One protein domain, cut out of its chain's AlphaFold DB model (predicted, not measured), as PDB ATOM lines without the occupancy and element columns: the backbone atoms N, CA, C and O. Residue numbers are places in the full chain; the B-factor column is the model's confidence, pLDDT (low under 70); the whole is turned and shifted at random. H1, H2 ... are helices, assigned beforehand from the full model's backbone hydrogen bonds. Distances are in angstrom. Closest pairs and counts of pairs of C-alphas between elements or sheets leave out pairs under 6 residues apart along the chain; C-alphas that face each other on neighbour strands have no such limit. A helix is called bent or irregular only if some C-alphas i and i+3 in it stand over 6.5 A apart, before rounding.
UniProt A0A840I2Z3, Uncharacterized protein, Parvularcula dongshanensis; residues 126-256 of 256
ATOM      1  N   ALA A 126     -28.033 -13.642  34.816       85.88
ATOM      2  CA  ALA A 126     -29.466 -13.819  34.574       85.88
ATOM      3  C   ALA A 126     -29.868 -13.631  33.096       85.88
ATOM      4  O   ALA A 126     -30.897 -14.161  32.669       85.88
ATOM      5  N   ASP A 127     -29.059 -12.907  32.323       87.31
ATOM      6  CA  ASP A 127     -29.193 -12.656  30.884       87.31
ATOM      7  C   ASP A 127     -28.902 -13.893  30.016       87.31
ATOM      8  O   ASP A 127     -29.373 -13.986  28.881       87.31
ATOM      9  N   ARG A 128     -28.189 -14.893  30.549       91.69
ATOM     10  CA  ARG A 128     -27.974 -16.183  29.866       91.69
ATOM     11  C   ARG A 128     -29.227 -17.049  29.829       91.69
ATOM     12  O   ARG A 128     -29.277 -18.018  29.062       91.69
ATOM     13  N   ALA A 129     -30.229 -16.730  30.647       94.56
ATOM     14  CA  ALA A 129     -31.490 -17.443  30.637       94.56
ATOM     15  C   ALA A 129     -32.235 -17.240  29.309       94.56
ATOM     16  O   ALA A 129     -32.290 -16.130  28.783       94.56
ATOM     17  N   PRO A 130     -32.884 -18.286  28.761       96.00
ATOM     18  CA  PRO A 130     -33.874 -18.097  27.708       96.00
ATOM     19  C   PRO A 130     -34.864 -16.991  28.098       96.00
ATOM     20  O   PRO A 130     -35.391 -17.034  29.205       96.00
ATOM     21  N   ARG A 131     -35.161 -16.053  27.186       96.31
ATOM     22  CA  ARG A 131     -35.995 -14.866  27.472       96.31
ATOM     23  C   ARG A 131     -37.271 -15.193  28.258       96.31
ATOM     24  O   ARG A 131     -37.537 -14.585  29.278       96.31
ATOM     25  N   TRP A 132     -38.016 -16.228  27.871       96.94
ATOM     26  CA  TRP A 132     -39.242 -16.630  28.582       96.94
ATOM     27  C   TRP A 132     -39.034 -17.087  30.039       96.94
ATOM     28  O   TRP A 132     -39.964 -17.013  30.834       96.94
ATOM     29  N   LEU A 133     -37.843 -17.576  30.398       97.31
ATOM     30  CA  LEU A 133     -37.485 -17.869  31.787       97.31
ATOM     31  C   LEU A 133     -37.098 -16.596  32.521       97.31
ATOM     32  O   LEU A 133     -37.578 -16.392  33.627       97.31
ATOM     33  N   HIS A 134     -36.280 -15.746  31.899       97.44
ATOM     34  CA  HIS A 134     -35.882 -14.458  32.465       97.44
ATOM     35  C   HIS A 134     -37.115 -13.616  32.851       97.44
ATOM     36  O   HIS A 134     -37.339 -13.330  34.030       97.44
ATOM     37  N   GLU A 135     -37.984 -13.367  31.872       97.50
ATOM     38  CA  GLU A 135     -39.223 -12.593  32.019       97.50
ATOM     39  C   GLU A 135     -40.272 -13.321  32.870       97.50
ATOM     40  O   GLU A 135     -40.944 -12.726  33.715       97.50
ATOM     41  N   GLY A 136     -40.410 -14.638  32.675       97.44
ATOM     42  CA  GLY A 136     -41.369 -15.456  33.411       97.44
ATOM     43  C   GLY A 136     -41.079 -15.489  34.910       97.44
ATOM     44  O   GLY A 136     -42.006 -15.375  35.716       97.44
ATOM     45  N   PHE A 137     -39.803 -15.596  35.296       98.00
ATOM     46  CA  PHE A 137     -39.401 -15.484  36.694       98.00
ATOM     47  C   PHE A 137     -39.622 -14.075  37.234       98.00
ATOM     48  O   PHE A 137     -40.167 -13.962  38.326       98.00
ATOM     49  N   ALA A 138     -39.269 -13.019  36.497       97.75
ATOM     50  CA  ALA A 138     -39.477 -11.648  36.965       97.75
ATOM     51  C   ALA A 138     -40.965 -11.351  37.218       97.75
ATOM     52  O   ALA A 138     -41.323 -10.816  38.266       97.75
ATOM     53  N   ASP A 139     -41.866 -11.785  36.327       96.19
ATOM     54  CA  ASP A 139     -43.308 -11.629  36.553       96.19
ATOM     55  C   ASP A 139     -43.841 -12.513  37.695       96.19
ATOM     56  O   ASP A 139     -44.710 -12.083  38.452       96.19
ATOM     57  N   ALA A 140     -43.340 -13.744  37.852       96.06
ATOM     58  CA  ALA A 140     -43.729 -14.604  38.974       96.06
ATOM     59  C   ALA A 140     -43.259 -14.039  40.330       96.06
ATOM     60  O   ALA A 140     -44.038 -14.007  41.281       96.06
ATOM     61  N   LEU A 141     -42.028 -13.529  40.398       97.12
ATOM     62  CA  LEU A 141     -41.449 -12.886  41.579       97.12
ATOM     63  C   LEU A 141     -42.205 -11.610  41.954       97.12
ATOM     64  O   LEU A 141     -42.556 -11.427  43.117       97.12
ATOM     65  N   ALA A 142     -42.512 -10.751  40.978       95.88
ATOM     66  CA  ALA A 142     -43.294  -9.538  41.212       95.88
ATOM     67  C   ALA A 142     -44.672  -9.851  41.817       95.88
ATOM     68  O   ALA A 142     -45.149  -9.146  42.705       95.88
ATOM     69  N   ARG A 143     -45.316 -10.935  41.367       93.19
ATOM     70  CA  ARG A 143     -46.611 -11.385  41.901       93.19
ATOM     71  C   ARG A 143     -46.505 -11.961  43.299       93.19
ATOM     72  O   ARG A 143     -47.367 -11.679  44.121       93.19
ATOM     73  N   GLU A 144     -45.482 -12.770  43.553       94.44
ATOM     74  CA  GLU A 144     -45.203 -13.284  44.892       94.44
ATOM     75  C   GLU A 144     -44.980 -12.132  45.879       94.44
ATOM     76  O   GLU A 144     -45.585 -12.123  46.947       94.44
ATOM     77  N   ALA A 145     -44.196 -11.124  45.484       94.31
ATOM     78  CA  ALA A 145     -43.897  -9.957  46.304       94.31
ATOM     79  C   ALA A 145     -45.146  -9.105  46.604       94.31
ATOM     80  O   ALA A 145     -45.375  -8.726  47.749       94.31
ATOM     81  N   LEU A 146     -45.974  -8.820  45.594       92.38
ATOM     82  CA  LEU A 146     -47.158  -7.964  45.753       92.38
ATOM     83  C   LEU A 146     -48.400  -8.698  46.295       92.38
ATOM     84  O   LEU A 146     -49.411  -8.063  46.604       92.38
ATOM     85  N   GLY A 147     -48.372 -10.030  46.364       89.75
ATOM     86  CA  GLY A 147     -49.497 -10.841  46.823       89.75
ATOM     87  C   GLY A 147     -50.789 -10.628  46.017       89.75
ATOM     88  O   GLY A 147     -50.782 -10.419  44.801       89.75
ATOM     89  N   ALA A 148     -51.937 -10.709  46.702       75.56
ATOM     90  CA  ALA A 148     -53.261 -10.618  46.075       75.56
ATOM     91  C   ALA A 148     -53.573  -9.225  45.492       75.56
ATOM     92  O   ALA A 148     -54.326  -9.119  44.524       75.56
ATOM     93  N   GLU A 149     -52.988  -8.166  46.055       67.94
ATOM     94  CA  GLU A 149     -53.263  -6.774  45.678       67.94
ATOM     95  C   GLU A 149     -52.572  -6.372  44.361       67.94
ATOM     96  O   GLU A 149     -53.069  -5.512  43.628       67.94
ATOM     97  N   GLY A 150     -51.474  -7.047  44.003       60.03
ATOM     98  CA  GLY A 150     -50.712  -6.795  42.775       60.03
ATOM     99  C   GLY A 150     -51.157  -7.571  41.534       60.03
ATOM    100  O   GLY A 150     -50.522  -7.446  40.486       60.03
ATOM    101  N   ALA A 151     -52.207  -8.394  41.608       58.16
ATOM    102  CA  ALA A 151     -52.601  -9.272  40.508       58.16
ATOM    103  C   ALA A 151     -53.642  -8.616  39.566       58.16
ATOM    104  O   ALA A 151     -54.838  -8.637  39.866       58.16
ATOM    105  N   PRO A 152     -53.272  -8.088  38.376       56.09
ATOM    106  CA  PRO A 152     -54.251  -7.899  37.303       56.09
ATOM    107  C   PRO A 152     -54.772  -9.267  36.830       56.09
ATOM    108  O   PRO A 152     -54.170 -10.291  37.166       56.09
ATOM    109  N   ALA A 153     -55.854  -9.279  36.031       53.50
ATOM    110  CA  ALA A 153     -56.435 -10.482  35.415       53.50
ATOM    111  C   ALA A 153     -55.344 -11.522  35.095       53.50
ATOM    112  O   ALA A 153     -54.411 -11.235  34.343       53.50
ATOM    113  N   ALA A 154     -55.423 -12.660  35.792       69.12
ATOM    114  CA  ALA A 154     -54.317 -13.578  36.054       69.12
ATOM    115  C   ALA A 154     -53.492 -13.915  34.791       69.12
ATOM    116  O   ALA A 154     -54.104 -14.099  33.744       69.12
ATOM    117  N   PRO A 155     -52.159 -14.122  34.864       77.12
ATOM    118  CA  PRO A 155     -51.319 -14.664  33.781       77.12
ATOM    119  C   PRO A 155     -51.964 -15.829  33.054       77.12
ATOM    120  O   PRO A 155     -51.839 -15.991  31.847       77.12
ATOM    121  N   ALA A 156     -52.730 -16.623  33.803       87.69
ATOM    122  CA  ALA A 156     -53.530 -17.701  33.270       87.69
ATOM    123  C   ALA A 156     -54.471 -17.252  32.138       87.69
ATOM    124  O   ALA A 156     -54.594 -17.977  31.167       87.69
ATOM    125  N   ALA A 157     -55.114 -16.086  32.212       90.62
ATOM    126  CA  ALA A 157     -55.983 -15.558  31.161       90.62
ATOM    127  C   ALA A 157     -55.220 -15.293  29.852       90.62
ATOM    128  O   ALA A 157     -55.584 -15.858  28.825       90.62
ATOM    129  N   ARG A 158     -54.127 -14.523  29.892       92.25
ATOM    130  CA  ARG A 158     -53.326 -14.236  28.689       92.25
ATOM    131  C   ARG A 158     -52.594 -15.471  28.172       92.25
ATOM    132  O   ARG A 158     -52.549 -15.706  26.969       92.25
ATOM    133  N   CYS A 159     -52.124 -16.339  29.066       96.00
ATOM    134  CA  CYS A 159     -51.561 -17.619  28.658       96.00
ATOM    135  C   CYS A 159     -52.614 -18.544  28.019       96.00
ATOM    136  O   CYS A 159     -52.312 -19.243  27.053       96.00
ATOM    137  N   ARG A 160     -53.879 -18.514  28.468       95.81
ATOM    138  CA  ARG A 160     -54.973 -19.238  27.793       95.81
ATOM    139  C   ARG A 160     -55.151 -18.768  26.351       95.81
ATOM    140  O   ARG A 160     -55.405 -19.597  25.483       95.81
ATOM    141  N   ASP A 161     -54.987 -17.475  26.080       95.88
ATOM    142  CA  ASP A 161     -55.073 -16.940  24.716       95.88
ATOM    143  C   ASP A 161     -53.926 -17.415  23.819       95.88
ATOM    144  O   ASP A 161     -54.139 -17.621  22.623       95.88
ATOM    145  N   VAL A 162     -52.739 -17.644  24.386       96.94
ATOM    146  CA  VAL A 162     -51.620 -18.292  23.683       96.94
ATOM    147  C   VAL A 162     -51.960 -19.753  23.376       96.94
ATOM    148  O   VAL A 162     -51.859 -20.176  22.223       96.94
ATOM    149  N   LEU A 163     -52.420 -20.505  24.383       97.50
ATOM    150  CA  LEU A 163     -52.739 -21.935  24.269       97.50
ATOM    151  C   LEU A 163     -53.812 -22.227  23.211       97.50
ATOM    152  O   LEU A 163     -53.734 -23.249  22.539       97.50
ATOM    153  N   ARG A 164     -54.770 -21.313  23.010       97.31
ATOM    154  CA  ARG A 164     -55.802 -21.421  21.960       97.31
ATOM    155  C   ARG A 164     -55.259 -21.322  20.536       97.31
ATOM    156  O   ARG A 164     -55.968 -21.659  19.597       97.31
ATOM    157  N   LYS A 165     -54.046 -20.799  20.356       96.94
ATOM    158  CA  LYS A 165     -53.512 -20.450  19.033       96.94
ATOM    159  C   LYS A 165     -52.419 -21.396  18.564       96.94
ATOM    160  O   LYS A 165     -52.326 -21.628  17.363       96.94
ATOM    161  N   ARG A 166     -51.525 -21.828  19.462       97.44
ATOM    162  CA  ARG A 166     -50.334 -22.629  19.125       97.44
ATOM    163  C   ARG A 166     -49.609 -23.138  20.379       97.44
ATOM    164  O   ARG A 166     -49.818 -22.587  21.460       97.44
ATOM    165  N   PRO A 167     -48.671 -24.097  20.242       98.06
ATOM    166  CA  PRO A 167     -47.781 -24.485  21.333       98.06
ATOM    167  C   PRO A 167     -47.010 -23.295  21.920       98.06
ATOM    168  O   PRO A 167     -46.451 -22.480  21.176       98.06
ATOM    169  N   VAL A 168     -46.890 -23.248  23.251       96.56
ATOM    170  CA  VAL A 168     -46.215 -22.153  23.976       96.56
ATOM    171  C   VAL A 168     -44.784 -21.952  23.478       96.56
ATOM    172  O   VAL A 168     -44.379 -20.829  23.195       96.56
ATOM    173  N   SER A 169     -44.022 -23.030  23.273       97.06
ATOM    174  CA  SER A 169     -42.639 -22.912  22.796       97.06
ATOM    175  C   SER A 169     -42.526 -22.355  21.376       97.06
ATOM    176  O   SER A 169     -41.505 -21.753  21.045       97.06
ATOM    177  N   LEU A 170     -43.538 -22.549  20.523       97.44
ATOM    178  CA  LEU A 170     -43.569 -21.942  19.195       97.44
ATOM    179  C   LEU A 170     -43.908 -20.449  19.292       97.44
ATOM    180  O   LEU A 170     -43.264 -19.649  18.621       97.44
ATOM    181  N   ALA A 171     -44.863 -20.075  20.148       96.12
ATOM    182  CA  ALA A 171     -45.195 -18.676  20.415       96.12
ATOM    183  C   ALA A 171     -43.998 -17.896  20.991       96.12
ATOM    184  O   ALA A 171     -43.679 -16.820  20.499       96.12
ATOM    185  N   GLN A 172     -43.259 -18.489  21.934       95.31
ATOM    186  CA  GLN A 172     -42.030 -17.911  22.493       95.31
ATOM    187  C   GLN A 172     -40.962 -17.663  21.420       95.31
ATOM    188  O   GLN A 172     -40.378 -16.586  21.369       95.31
ATOM    189  N   ARG A 173     -40.724 -18.636  20.528       95.75
ATOM    190  CA  ARG A 173     -39.780 -18.468  19.405       95.75
ATOM    191  C   ARG A 173     -40.226 -17.398  18.409       95.75
ATOM    192  O   ARG A 173     -39.380 -16.811  17.750       95.75
ATOM    193  N   ALA A 174     -41.531 -17.166  18.299       96.81
ATOM    194  CA  ALA A 174     -42.107 -16.124  17.458       96.81
ATOM    195  C   ALA A 174     -42.145 -14.739  18.136       96.81
ATOM    196  O   ALA A 174     -42.660 -13.805  17.531       96.81
ATOM    197  N   GLY A 175     -41.629 -14.601  19.365       96.25
ATOM    198  CA  GLY A 175     -41.620 -13.330  20.092       96.25
ATOM    199  C   GLY A 175     -42.980 -12.913  20.658       96.25
ATOM    200  O   GLY A 175     -43.189 -11.731  20.899       96.25
ATOM    201  N   ASP A 176     -43.921 -13.844  20.854       97.19
ATOM    202  CA  ASP A 176     -45.201 -13.526  21.501       97.19
ATOM    203  C   ASP A 176     -44.970 -13.204  22.983       97.19
ATOM    204  O   ASP A 176     -44.652 -14.094  23.781       97.19
ATOM    205  N   GLU A 177     -45.146 -11.936  23.350       94.25
ATOM    206  CA  GLU A 177     -44.888 -11.456  24.707       94.25
ATOM    207  C   GLU A 177     -45.788 -12.134  25.751       94.25
ATOM    208  O   GLU A 177     -45.334 -12.445  26.849       94.25
ATOM    209  N   ASN A 178     -47.023 -12.517  25.409       94.75
ATOM    210  CA  ASN A 178     -47.868 -13.262  26.352       94.75
ATOM    211  C   ASN A 178     -47.309 -14.672  26.609       94.75
ATOM    212  O   ASN A 178     -47.452 -15.233  27.696       94.75
ATOM    213  N   ALA A 179     -46.650 -15.275  25.617       96.25
ATOM    214  CA  ALA A 179     -46.026 -16.587  25.774       96.25
ATOM    215  C   ALA A 179     -44.698 -16.518  26.548       96.25
ATOM    216  O   ALA A 179     -44.333 -17.475  27.239       96.25
ATOM    217  N   ILE A 180     -43.976 -15.404  26.415       96.75
ATOM    218  CA  ILE A 180     -42.719 -15.133  27.118       96.75
ATOM    219  C   ILE A 180     -42.997 -14.810  28.590       96.75
ATOM    220  O   ILE A 180     -42.483 -15.506  29.462       96.75
ATOM    221  N   TYR A 181     -43.858 -13.829  28.858       94.94
ATOM    222  CA  TYR A 181     -44.130 -13.323  30.202       94.94
ATOM    223  C   TYR A 181     -45.178 -14.175  30.923       94.94
ATOM    224  O   TYR A 181     -44.884 -14.815  31.933       94.94
ATOM    225  N   ASP A 182     -46.409 -14.234  30.403       94.31
ATOM    226  CA  ASP A 182     -47.529 -14.815  31.152       94.31
ATOM    227  C   ASP A 182     -47.454 -16.337  31.237       94.31
ATOM    228  O   ASP A 182     -47.589 -16.904  32.323       94.31
ATOM    229  N   CYS A 183     -47.210 -17.023  30.116       97.25
ATOM    230  CA  CYS A 183     -47.011 -18.472  30.164       97.25
ATOM    231  C   CYS A 183     -45.721 -18.857  30.898       97.25
ATOM    232  O   CYS A 183     -45.717 -19.870  31.598       97.25
ATOM    233  N   GLY A 184     -44.654 -18.055  30.793       97.38
ATOM    234  CA  GLY A 184     -43.432 -18.251  31.577       97.38
ATOM    235  C   GLY A 184     -43.704 -18.189  33.081       97.38
ATOM    236  O   GLY A 184     -43.368 -19.127  33.805       97.38
ATOM    237  N   SER A 185     -44.413 -17.152  33.533       96.81
ATOM    238  CA  SER A 185     -44.820 -16.977  34.932       96.81
ATOM    239  C   SER A 185     -45.712 -18.114  35.438       96.81
ATOM    240  O   SER A 185     -45.516 -18.607  36.554       96.81
ATOM    241  N   VAL A 186     -46.654 -18.595  34.611       96.56
ATOM    242  CA  VAL A 186     -47.493 -19.763  34.939       96.56
ATOM    243  C   VAL A 186     -46.641 -21.011  35.175       96.56
ATOM    244  O   VAL A 186     -46.877 -21.709  36.159       96.56
ATOM    245  N   ILE A 187     -45.659 -21.287  34.310       97.88
ATOM    246  CA  ILE A 187     -44.771 -22.451  34.447       97.88
ATOM    247  C   ILE A 187     -43.921 -22.331  35.714       97.88
ATOM    248  O   ILE A 187     -43.897 -23.263  36.512       97.88
ATOM    249  N   VAL A 188     -43.260 -21.189  35.916       98.00
ATOM    250  CA  VAL A 188     -42.398 -20.937  37.081       98.00
ATOM    251  C   VAL A 188     -43.173 -21.115  38.384       98.00
ATOM    252  O   VAL A 188     -42.753 -21.875  39.255       98.00
ATOM    253  N   SER A 189     -44.343 -20.482  38.491       97.19
ATOM    254  CA  SER A 189     -45.182 -20.573  39.690       97.19
ATOM    255  C   SER A 189     -45.660 -22.006  39.942       97.19
ATOM    256  O   SER A 189     -45.749 -22.441  41.086       97.19
ATOM    257  N   ALA A 190     -45.967 -22.754  38.876       97.44
ATOM    258  CA  ALA A 190     -46.386 -24.147  38.981       97.44
ATOM    259  C   ALA A 190     -45.235 -25.042  39.484       97.44
ATOM    260  O   ALA A 190     -45.442 -25.832  40.403       97.44
ATOM    261  N   VAL A 191     -44.017 -24.863  38.958       98.25
ATOM    262  CA  VAL A 191     -42.823 -25.593  39.419       98.25
ATOM    263  C   VAL A 191     -42.501 -25.271  40.880       98.25
ATOM    264  O   VAL A 191     -42.266 -26.200  41.649       98.25
ATOM    265  N   ALA A 192     -42.546 -23.998  41.287       98.19
ATOM    266  CA  ALA A 192     -42.295 -23.600  42.677       98.19
ATOM    267  C   ALA A 192     -43.305 -24.268  43.625       98.19
ATOM    268  O   ALA A 192     -42.926 -24.938  44.585       98.19
ATOM    269  N   ALA A 193     -44.596 -24.204  43.277       97.12
ATOM    270  CA  ALA A 193     -45.657 -24.843  44.046       97.12
ATOM    271  C   ALA A 193     -45.500 -26.373  44.127       97.12
ATOM    272  O   ALA A 193     -45.706 -26.951  45.191       97.12
ATOM    273  N   ALA A 194     -45.108 -27.036  43.035       97.75
ATOM    274  CA  ALA A 194     -44.889 -28.483  43.020       97.75
ATOM    275  C   ALA A 194     -43.711 -28.925  43.898       97.75
ATOM    276  O   ALA A 194     -43.710 -30.050  44.395       97.75
ATOM    277  N   ARG A 195     -42.733 -28.039  44.104       97.56
ATOM    278  CA  ARG A 195     -41.603 -28.241  45.018       97.56
ATOM    279  C   ARG A 195     -41.912 -27.834  46.461       97.56
ATOM    280  O   ARG A 195     -41.113 -28.115  47.344       97.56
ATOM    281  N   GLY A 196     -43.060 -27.201  46.714       97.19
ATOM    282  CA  GLY A 196     -43.390 -26.643  48.027       97.19
ATOM    283  C   GLY A 196     -42.504 -25.453  48.415       97.19
ATOM    284  O   GLY A 196     -42.266 -25.233  49.598       97.19
ATOM    285  N   GLU A 197     -42.004 -24.712  47.426       97.75
ATOM    286  CA  GLU A 197     -41.058 -23.606  47.585       97.75
ATOM    287  C   GLU A 197     -41.691 -22.268  47.174       97.75
ATOM    288  O   GLU A 197     -42.678 -22.224  46.431       97.75
ATOM    289  N   SER A 198     -41.089 -21.162  47.624       97.75
ATOM    290  CA  SER A 198     -41.352 -19.840  47.050       97.75
ATOM    291  C   SER A 198     -40.755 -19.726  45.639       97.75
ATOM    292  O   SER A 198     -39.820 -20.447  45.275       97.75
ATOM    293  N   VAL A 199     -41.251 -18.793  44.827       97.94
ATOM    294  CA  VAL A 199     -40.655 -18.450  43.528       97.94
ATOM    295  C   VAL A 199     -39.225 -17.944  43.721       97.94
ATOM    296  O   VAL A 199     -38.346 -18.269  42.919       97.94
ATOM    297  N   ARG A 200     -38.969 -17.195  44.801       97.56
ATOM    298  CA  ARG A 200     -37.621 -16.764  45.192       97.56
ATOM    299  C   ARG A 200     -36.668 -17.940  45.405       97.56
ATOM    300  O   ARG A 200     -35.558 -17.924  44.870       97.56
ATOM    301  N   ASP A 201     -37.086 -18.958  46.151       98.06
ATOM    302  CA  ASP A 201     -36.252 -20.136  46.419       98.06
ATOM    303  C   ASP A 201     -36.033 -20.965  45.152       98.06
ATOM    304  O   ASP A 201     -34.894 -21.335  44.853       98.06
ATOM    305  N   LEU A 202     -37.079 -21.133  44.334       98.38
ATOM    306  CA  LEU A 202     -36.948 -21.765  43.024       98.38
ATOM    307  C   LEU A 202     -35.932 -21.027  42.142       98.38
ATOM    308  O   LEU A 202     -35.130 -21.671  41.465       98.38
ATOM    309  N   TYR A 203     -35.940 -19.690  42.123       98.19
ATOM    310  CA  TYR A 203     -34.997 -18.933  41.302       98.19
ATOM    311  C   TYR A 203     -33.549 -19.100  41.776       98.19
ATOM    312  O   TYR A 203     -32.652 -19.254  40.951       98.19
ATOM    313  N   ARG A 204     -33.300 -19.146  43.092       97.69
ATOM    314  CA  ARG A 204     -31.959 -19.450  43.628       97.69
ATOM    315  C   ARG A 204     -31.483 -20.834  43.182       97.69
ATOM    316  O   ARG A 204     -30.343 -20.979  42.741       97.69
ATOM    317  N   ALA A 205     -32.363 -21.834  43.229       97.44
ATOM    318  CA  ALA A 205     -32.063 -23.170  42.721       97.44
ATOM    319  C   ALA A 205     -31.823 -23.159  41.198       97.44
ATOM    320  O   ALA A 205     -30.909 -23.818  40.703       97.44
ATOM    321  N   PHE A 206     -32.591 -22.371  40.445       97.50
ATOM    322  CA  PHE A 206     -32.429 -22.190  39.001       97.50
ATOM    323  C   PHE A 206     -31.091 -21.541  38.631       97.50
ATOM    324  O   PHE A 206     -30.418 -22.017  37.714       97.50
ATOM    325  N   ALA A 207     -30.671 -20.516  39.375       96.31
ATOM    326  CA  ALA A 207     -29.366 -19.880  39.229       96.31
ATOM    327  C   ALA A 207     -28.224 -20.882  39.463       96.31
ATOM    328  O   ALA A 207     -27.322 -21.004  38.633       96.31
ATOM    329  N   ALA A 208     -28.322 -21.699  40.519       95.75
ATOM    330  CA  ALA A 208     -27.361 -22.769  40.798       95.75
ATOM    331  C   ALA A 208     -27.325 -23.865  39.707       95.75
ATOM    332  O   ALA A 208     -26.320 -24.555  39.557       95.75
ATOM    333  N   ASN A 209     -28.394 -23.991  38.912       93.50
ATOM    334  CA  ASN A 209     -28.519 -24.921  37.786       93.50
ATOM    335  C   ASN A 209     -28.207 -24.275  36.415       93.50
ATOM    336  O   ASN A 209     -28.609 -24.783  35.360       93.50
ATOM    337  N   GLY A 210     -27.475 -23.157  36.408       92.31
ATOM    338  CA  GLY A 210     -26.858 -22.597  35.203       92.31
ATOM    339  C   GLY A 210     -27.814 -21.872  34.256       92.31
ATOM    340  O   GLY A 210     -27.561 -21.852  33.051       92.31
ATOM    341  N   PHE A 211     -28.912 -21.311  34.775       95.19
ATOM    342  CA  PHE A 211     -29.826 -20.432  34.032       95.19
ATOM    343  C   PHE A 211     -30.338 -21.022  32.706       95.19
ATOM    344  O   PHE A 211     -30.460 -20.332  31.702       95.19
ATOM    345  N   SER A 212     -30.639 -22.319  32.648       96.25
ATOM    346  CA  SER A 212     -30.994 -22.975  31.384       96.25
ATOM    347  C   SER A 212     -32.366 -23.632  31.423       96.25
ATOM    348  O   SER A 212     -32.842 -24.073  32.466       96.25
ATOM    349  N   ARG A 213     -32.999 -23.797  30.254       95.88
ATOM    350  CA  ARG A 213     -34.229 -24.602  30.155       95.88
ATOM    351  C   ARG A 213     -34.040 -26.002  30.745       95.88
ATOM    352  O   ARG A 213     -34.958 -26.500  31.385       95.88
ATOM    353  N   ALA A 214     -32.886 -26.623  30.507       96.69
ATOM    354  CA  ALA A 214     -32.564 -27.919  31.092       96.69
ATOM    355  C   ALA A 214     -32.539 -27.832  32.624       96.69
ATOM    356  O   ALA A 214     -33.179 -28.652  33.266       96.69
ATOM    357  N   GLY A 215     -31.922 -26.789  33.186       96.56
ATOM    358  CA  GLY A 215     -31.911 -26.522  34.624       96.56
ATOM    359  C   GLY A 215     -33.313 -26.415  35.230       96.56
ATOM    360  O   GLY A 215     -33.594 -27.089  36.214       96.56
ATOM    361  N   LEU A 216     -34.237 -25.660  34.616       97.31
ATOM    362  CA  LEU A 216     -35.624 -25.620  35.111       97.31
ATOM    363  C   LEU A 216     -36.305 -26.998  35.020       97.31
ATOM    364  O   LEU A 216     -37.038 -27.378  35.929       97.31
ATOM    365  N   LEU A 217     -36.096 -27.743  33.930       97.56
ATOM    366  CA  LEU A 217     -36.694 -29.074  33.780       97.56
ATOM    367  C   LEU A 217     -36.143 -30.070  34.808       97.56
ATOM    368  O   LEU A 217     -36.930 -30.839  35.346       97.56
ATOM    369  N   THR A 218     -34.854 -29.996  35.146       97.75
ATOM    370  CA  THR A 218     -34.266 -30.754  36.261       97.75
ATOM    371  C   THR A 218     -34.973 -30.425  37.574       97.75
ATOM    372  O   THR A 218     -35.429 -31.332  38.262       97.75
ATOM    373  N   LEU A 219     -35.165 -29.138  37.887       97.88
ATOM    374  CA  LEU A 219     -35.874 -28.713  39.103       97.88
ATOM    375  C   LEU A 219     -37.335 -29.186  39.133       97.88
ATOM    376  O   LEU A 219     -37.867 -29.488  40.202       97.88
ATOM    377  N   ALA A 220     -37.987 -29.268  37.972       97.81
ATOM    378  CA  ALA A 220     -39.321 -29.843  37.843       97.81
ATOM    379  C   ALA A 220     -39.318 -31.371  38.047       97.81
ATOM    380  O   ALA A 220     -40.206 -31.895  38.717       97.81
ATOM    381  N   ASP A 221     -38.330 -32.090  37.511       97.44
ATOM    382  CA  ASP A 221     -38.180 -33.537  37.704       97.44
ATOM    383  C   ASP A 221     -37.853 -33.910  39.160       97.44
ATOM    384  O   ASP A 221     -38.308 -34.951  39.639       97.44
ATOM    385  N   GLU A 222     -37.135 -33.048  39.883       96.94
ATOM    386  CA  GLU A 222     -36.899 -33.179  41.326       96.94
ATOM    387  C   GLU A 222     -38.194 -33.085  42.147       96.94
ATOM    388  O   GLU A 222     -38.318 -33.774  43.157       96.94
ATOM    389  N   ALA A 223     -39.183 -32.293  41.704       95.12
ATOM    390  CA  ALA A 223     -40.514 -32.286  42.318       95.12
ATOM    391  C   ALA A 223     -41.220 -33.631  42.089       95.12
ATOM    392  O   ALA A 223     -41.753 -34.250  43.009       95.12
ATOM    393  N   SER A 224     -41.220 -34.097  40.836       95.06
ATOM    394  CA  SER A 224     -41.379 -35.506  40.470       95.06
ATOM    395  C   SER A 224     -41.092 -35.698  38.975       95.06
ATOM    396  O   SER A 224     -41.428 -34.820  38.177       95.06
ATOM    397  N   PRO A 225     -40.648 -36.888  38.524       93.25
ATOM    398  CA  PRO A 225     -40.453 -37.150  37.093       93.25
ATOM    399  C   PRO A 225     -41.727 -36.990  36.245       93.25
ATOM    400  O   PRO A 225     -41.673 -36.801  35.030       93.25
ATOM    401  N   LYS A 226     -42.914 -37.125  36.857       94.62
ATOM    402  CA  LYS A 226     -44.196 -36.842  36.189       94.62
ATOM    403  C   LYS A 226     -44.350 -35.346  35.914       94.62
ATOM    404  O   LYS A 226     -44.860 -34.970  34.863       94.62
ATOM    405  N   TYR A 227     -43.870 -34.507  36.824       95.81
ATOM    406  CA  TYR A 227     -43.989 -33.064  36.724       95.81
ATOM    407  C   TYR A 227     -43.119 -32.477  35.609       95.81
ATOM    408  O   TYR A 227     -43.627 -31.704  34.796       95.81
ATOM    409  N   GLY A 228     -41.855 -32.894  35.469       96.94
ATOM    410  CA  GLY A 228     -41.015 -32.431  34.355       96.94
ATOM    411  C   GLY A 228     -41.556 -32.845  32.978       96.94
ATOM    412  O   GLY A 228     -41.503 -32.062  32.018       96.94
ATOM    413  N   ARG A 229     -42.209 -34.016  32.881       97.62
ATOM    414  CA  ARG A 229     -42.983 -34.394  31.682       97.62
ATOM    415  C   ARG A 229     -44.170 -33.465  31.439       97.62
ATOM    416  O   ARG A 229     -44.327 -33.004  30.312       97.62
ATOM    417  N   SER A 230     -44.932 -33.134  32.479       98.12
ATOM    418  CA  SER A 230     -46.066 -32.206  32.391       98.12
ATOM    419  C   SER A 230     -45.636 -30.809  31.912       98.12
ATOM    420  O   SER A 230     -46.286 -30.228  31.045       98.12
ATOM    421  N   VAL A 231     -44.509 -30.277  32.404       97.81
ATOM    422  CA  VAL A 231     -43.942 -28.998  31.927       97.81
ATOM    423  C   VAL A 231     -43.509 -29.101  30.460       97.81
ATOM    424  O   VAL A 231     -43.750 -28.196  29.657       97.81
ATOM    425  N   THR A 232     -42.893 -30.220  30.074       98.06
ATOM    426  CA  THR A 232     -42.491 -30.460  28.683       98.06
ATOM    427  C   THR A 232     -43.696 -30.535  27.745       98.06
ATOM    428  O   THR A 232     -43.651 -29.929  26.670       98.06
ATOM    429  N   ALA A 233     -44.762 -31.228  28.154       98.19
ATOM    430  CA  ALA A 233     -46.021 -31.316  27.423       98.19
ATOM    431  C   ALA A 233     -46.655 -29.929  27.265       98.19
ATOM    432  O   ALA A 233     -46.907 -29.504  26.138       98.19
ATOM    433  N   PHE A 234     -46.767 -29.163  28.355       98.31
ATOM    434  CA  PHE A 234     -47.283 -27.791  28.326       98.31
ATOM    435  C   PHE A 234     -46.562 -26.897  27.304       98.31
ATOM    436  O   PHE A 234     -47.184 -26.126  26.577       98.31
ATOM    437  N   LEU A 235     -45.234 -27.022  27.211       97.75
ATOM    438  CA  LEU A 235     -44.424 -26.223  26.291       97.75
ATOM    439  C   LEU A 235     -44.568 -26.637  24.817       97.75
ATOM    440  O   LEU A 235     -44.364 -25.804  23.927       97.75
ATOM    441  N   ARG A 236     -44.796 -27.921  24.531       97.94
ATOM    442  CA  ARG A 236     -44.610 -28.497  23.185       97.94
ATOM    443  C   ARG A 236     -45.901 -28.932  22.503       97.94
ATOM    444  O   ARG A 236     -45.928 -28.937  21.276       97.94
ATOM    445  N   THR A 237     -46.923 -29.290  23.266       98.06
ATOM    446  CA  THR A 237     -48.187 -29.792  22.732       98.06
ATOM    447  C   THR A 237     -49.040 -28.645  22.196       98.06
ATOM    448  O   THR A 237     -49.033 -27.534  22.729       98.06
ATOM    449  N   ASP A 238     -49.763 -28.915  21.112       97.81
ATOM    450  CA  ASP A 238     -50.780 -28.011  20.587       97.81
ATOM    451  C   ASP A 238     -52.093 -28.225  21.348       97.81
ATOM    452  O   ASP A 238     -52.716 -29.280  21.252       97.81
ATOM    453  N   TYR A 239     -52.486 -27.218  22.128       97.44
ATOM    454  CA  TYR A 239     -53.713 -27.217  22.923       97.44
ATOM    455  C   TYR A 239     -54.811 -26.339  22.310       97.44
ATOM    456  O   TYR A 239     -55.787 -26.035  22.994       97.44
ATOM    457  N   SER A 240     -54.695 -25.953  21.034       96.75
ATOM    458  CA  SER A 240     -55.672 -25.084  20.358       96.75
ATOM    459  C   SER A 240     -57.103 -25.634  20.369       96.75
ATOM    460  O   SER A 240     -58.060 -24.864  20.334       96.75
ATOM    461  N   MET A 241     -57.248 -26.958  20.488       97.62
ATOM    462  CA  MET A 241     -58.531 -27.667  20.555       97.62
ATOM    463  C   MET A 241     -58.951 -28.081  21.978       97.62
ATOM    464  O   MET A 241     -60.002 -28.697  22.144       97.62
ATOM    465  N   ALA A 242     -58.143 -27.790  23.002       97.12
ATOM    466  CA  ALA A 242     -58.438 -28.115  24.398       97.12
ATOM    467  C   ALA A 242     -58.991 -26.895  25.153       97.12
ATOM    468  O   ALA A 242     -58.783 -25.753  24.746       97.12
ATOM    469  N   ASP A 243     -59.655 -27.116  26.296       97.44
ATOM    470  CA  ASP A 243     -59.952 -26.018  27.221       97.44
ATOM    471  C   ASP A 243     -58.646 -25.545  27.886       97.44
ATOM    472  O   ASP A 243     -58.051 -26.281  28.681       97.44
ATOM    473  N   PRO A 244     -58.179 -24.314  27.618       96.44
ATOM    474  CA  PRO A 244     -56.910 -23.857  28.156       96.44
ATOM    475  C   PRO A 244     -56.955 -23.636  29.680       96.44
ATOM    476  O   PRO A 244     -55.904 -23.599  30.321       96.44
ATOM    477  N   ALA A 245     -58.140 -23.492  30.290       95.88
ATOM    478  CA  ALA A 245     -58.258 -23.459  31.747       95.88
ATOM    479  C   ALA A 245     -57.904 -24.821  32.355       95.88
ATOM    480  O   ALA A 245     -57.066 -24.876  33.260       95.88
ATOM    481  N   TRP A 246     -58.466 -25.894  31.795       97.06
ATOM    482  CA  TRP A 246     -58.141 -27.271  32.155       97.06
ATOM    483  C   TRP A 246     -56.655 -27.589  31.943       97.06
ATOM    484  O   TRP A 246     -56.031 -28.175  32.824       97.06
ATOM    485  N   VAL A 247     -56.044 -27.143  30.837       97.81
ATOM    486  CA  VAL A 247     -54.608 -27.377  30.568       97.81
ATOM    487  C   VAL A 247     -53.721 -26.779  31.666       97.81
ATOM    488  O   VAL A 247     -52.820 -27.448  32.168       97.81
ATOM    489  N   ILE A 248     -53.981 -25.536  32.084       96.94
ATOM    490  CA  ILE A 248     -53.224 -24.890  33.172       96.94
ATOM    491  C   ILE A 248     -53.451 -25.608  34.510       96.94
ATOM    492  O   ILE A 248     -52.525 -25.725  35.314       96.94
ATOM    493  N   GLU A 249     -54.663 -26.099  34.768       96.56
ATOM    494  CA  GLU A 249     -54.952 -26.900  35.959       96.56
ATOM    495  C   GLU A 249     -54.170 -28.222  35.959       96.56
ATOM    496  O   GLU A 249     -53.539 -28.565  36.960       96.56
ATOM    497  N   GLN A 250     -54.142 -28.938  34.831       97.88
ATOM    498  CA  GLN A 250     -53.372 -30.177  34.710       97.88
ATOM    499  C   GLN A 250     -51.864 -29.933  34.801       97.88
ATOM    500  O   GLN A 250     -51.176 -30.749  35.413       97.88
ATOM    501  N   LEU A 251     -51.350 -28.808  34.278       97.81
ATOM    502  CA  LEU A 251     -49.954 -28.407  34.483       97.81
ATOM    503  C   LEU A 251     -49.647 -28.314  35.976       97.81
ATOM    504  O   LEU A 251     -48.716 -28.956  36.452       97.81
ATOM    505  N   ARG A 252     -50.448 -27.542  36.717       96.44
ATOM    506  CA  ARG A 252     -50.252 -27.328  38.159       96.44
ATOM    507  C   ARG A 252     -50.281 -28.632  38.943       96.44
ATOM    508  O   ARG A 252     -49.544 -28.765  39.911       96.44
ATOM    509  N   ALA A 253     -51.087 -29.589  38.499       96.38
ATOM    510  CA  ALA A 253     -51.183 -30.902  39.113       96.38
ATOM    511  C   ALA A 253     -50.135 -31.925  38.636       96.38
ATOM    512  O   ALA A 253     -50.107 -33.038  39.161       96.38
ATOM    513  N   GLY A 254     -49.309 -31.600  37.634       96.12
ATOM    514  CA  GLY A 254     -48.338 -32.531  37.058       96.12
ATOM    515  C   GLY A 254     -48.972 -33.683  36.272       96.12
ATOM    516  O   GLY A 254     -48.499 -34.817  36.369       96.12
ATOM    517  N   ARG A 255     -50.078 -33.420  35.561       97.31
ATOM    518  CA  ARG A 255     -50.914 -34.435  34.887       97.31
ATOM    519  C   ARG A 255     -51.115 -34.211  33.381       97.31
ATOM    520  O   ARG A 255     -52.008 -34.840  32.813       97.31
ATOM    521  N   LEU A 256     -50.347 -33.317  32.750       95.50
ATOM    522  CA  LEU A 256     -50.341 -33.171  31.285       95.50
ATOM    523  C   LEU A 256     -49.589 -34.297  30.574       95.50
ATOM    524  O   LEU A 256     -48.687 -34.907  31.196       95.50
TER     525      LEU A 256
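Overview. This is residues 126 to 256 of the 256 residues of an uncharacterized protein of Parvularcula dongshanensis (UniProt A0A840I2Z3). One long helix, H4, runs through the core; H1 crosses it on one side, and H6, H7 and H8 cover the opposite side in a curved row, making a four-helix bundle with H4. The short helices H2 and H3 pack on the first half of H4, and H5 meets H4 near its last turns with its own first residue, Val 199, and from there runs away from it, about perpendicular. The 131 printed residues include eight named helices, H1 to H8 in chain order, and no named strand, in the class all helix. The whole is compact and rounded, with a radius of gyration of the C-alphas of 13.3 A and spans of 37 by 34 by 26 A.

Along the chain. Begin with H4, residues 177 to 195: find C-alpha 177 at (-44.888, -11.456, 24.707) and run 26.6 A to C-alpha 195 at (-41.603, -28.241, 45.018). It is neither bent nor irregular, but only just: C-alphas 180 and 183 are 6.2 A apart. Before it come H1, residues 131 to 146, 22.5 A long, H2, residues 155 to 163, and H3, residues 168 to 173. After it look for H5, residues 199 to 208, H6, residues 213 to 223, 15.7 A, H7, residues 225 to 236, 16.9 A, and H8, residues 244 to 253, which ends with C-alpha 253 at (-51.183, -30.902, 39.113).

Arrangement. H4 is the hub, touching six other helices. Look first at Gly 136 and Gly 184, the closest C-alphas of H1 and H4, 3.9 A apart; these helices touch at a steep tilt of 64 degrees. H2 touches residues 178 to 186 of H4, closest at the C-alphas of Pro 155 and Asp 182, 4.6 A. H3 touches residues 179 to 183 of H4, closest at the C-alphas of Gln 172 and Ala 179, 5.3 A. H5 is about perpendicular to H4, at 87 degrees, and touches its residues 188 to 192, with the C-alphas of Ala 192 and Val 199 closest at 5.5 A. Residues 186 to 194 of H4 touch H8 at a shallow tilt of 31 degrees, the same way, with the C-alphas of Ala 190 and Arg 252 closest at 5.1 A. H6 and H7 form a hairpin, closest at the C-alphas of Asp 221 and Gly 228, 4.5 A; H7 and H8 form another. H1 and H7 are apart. Every O i to N i+4 pair is within hydrogen-bond range in H1, H2, H3, H5, H6 and H8; H4 has 13 of 15 and H7 has 7 of 8.

Size, cuts and confidence. The two C-alphas farthest apart are those of Ala 208 and Met 241, 37.5 A. The printed part has no cut, and no link between its helices is long. The mean pLDDT of the printed part is 94.4; look for values under 70 at residues 149 to 154.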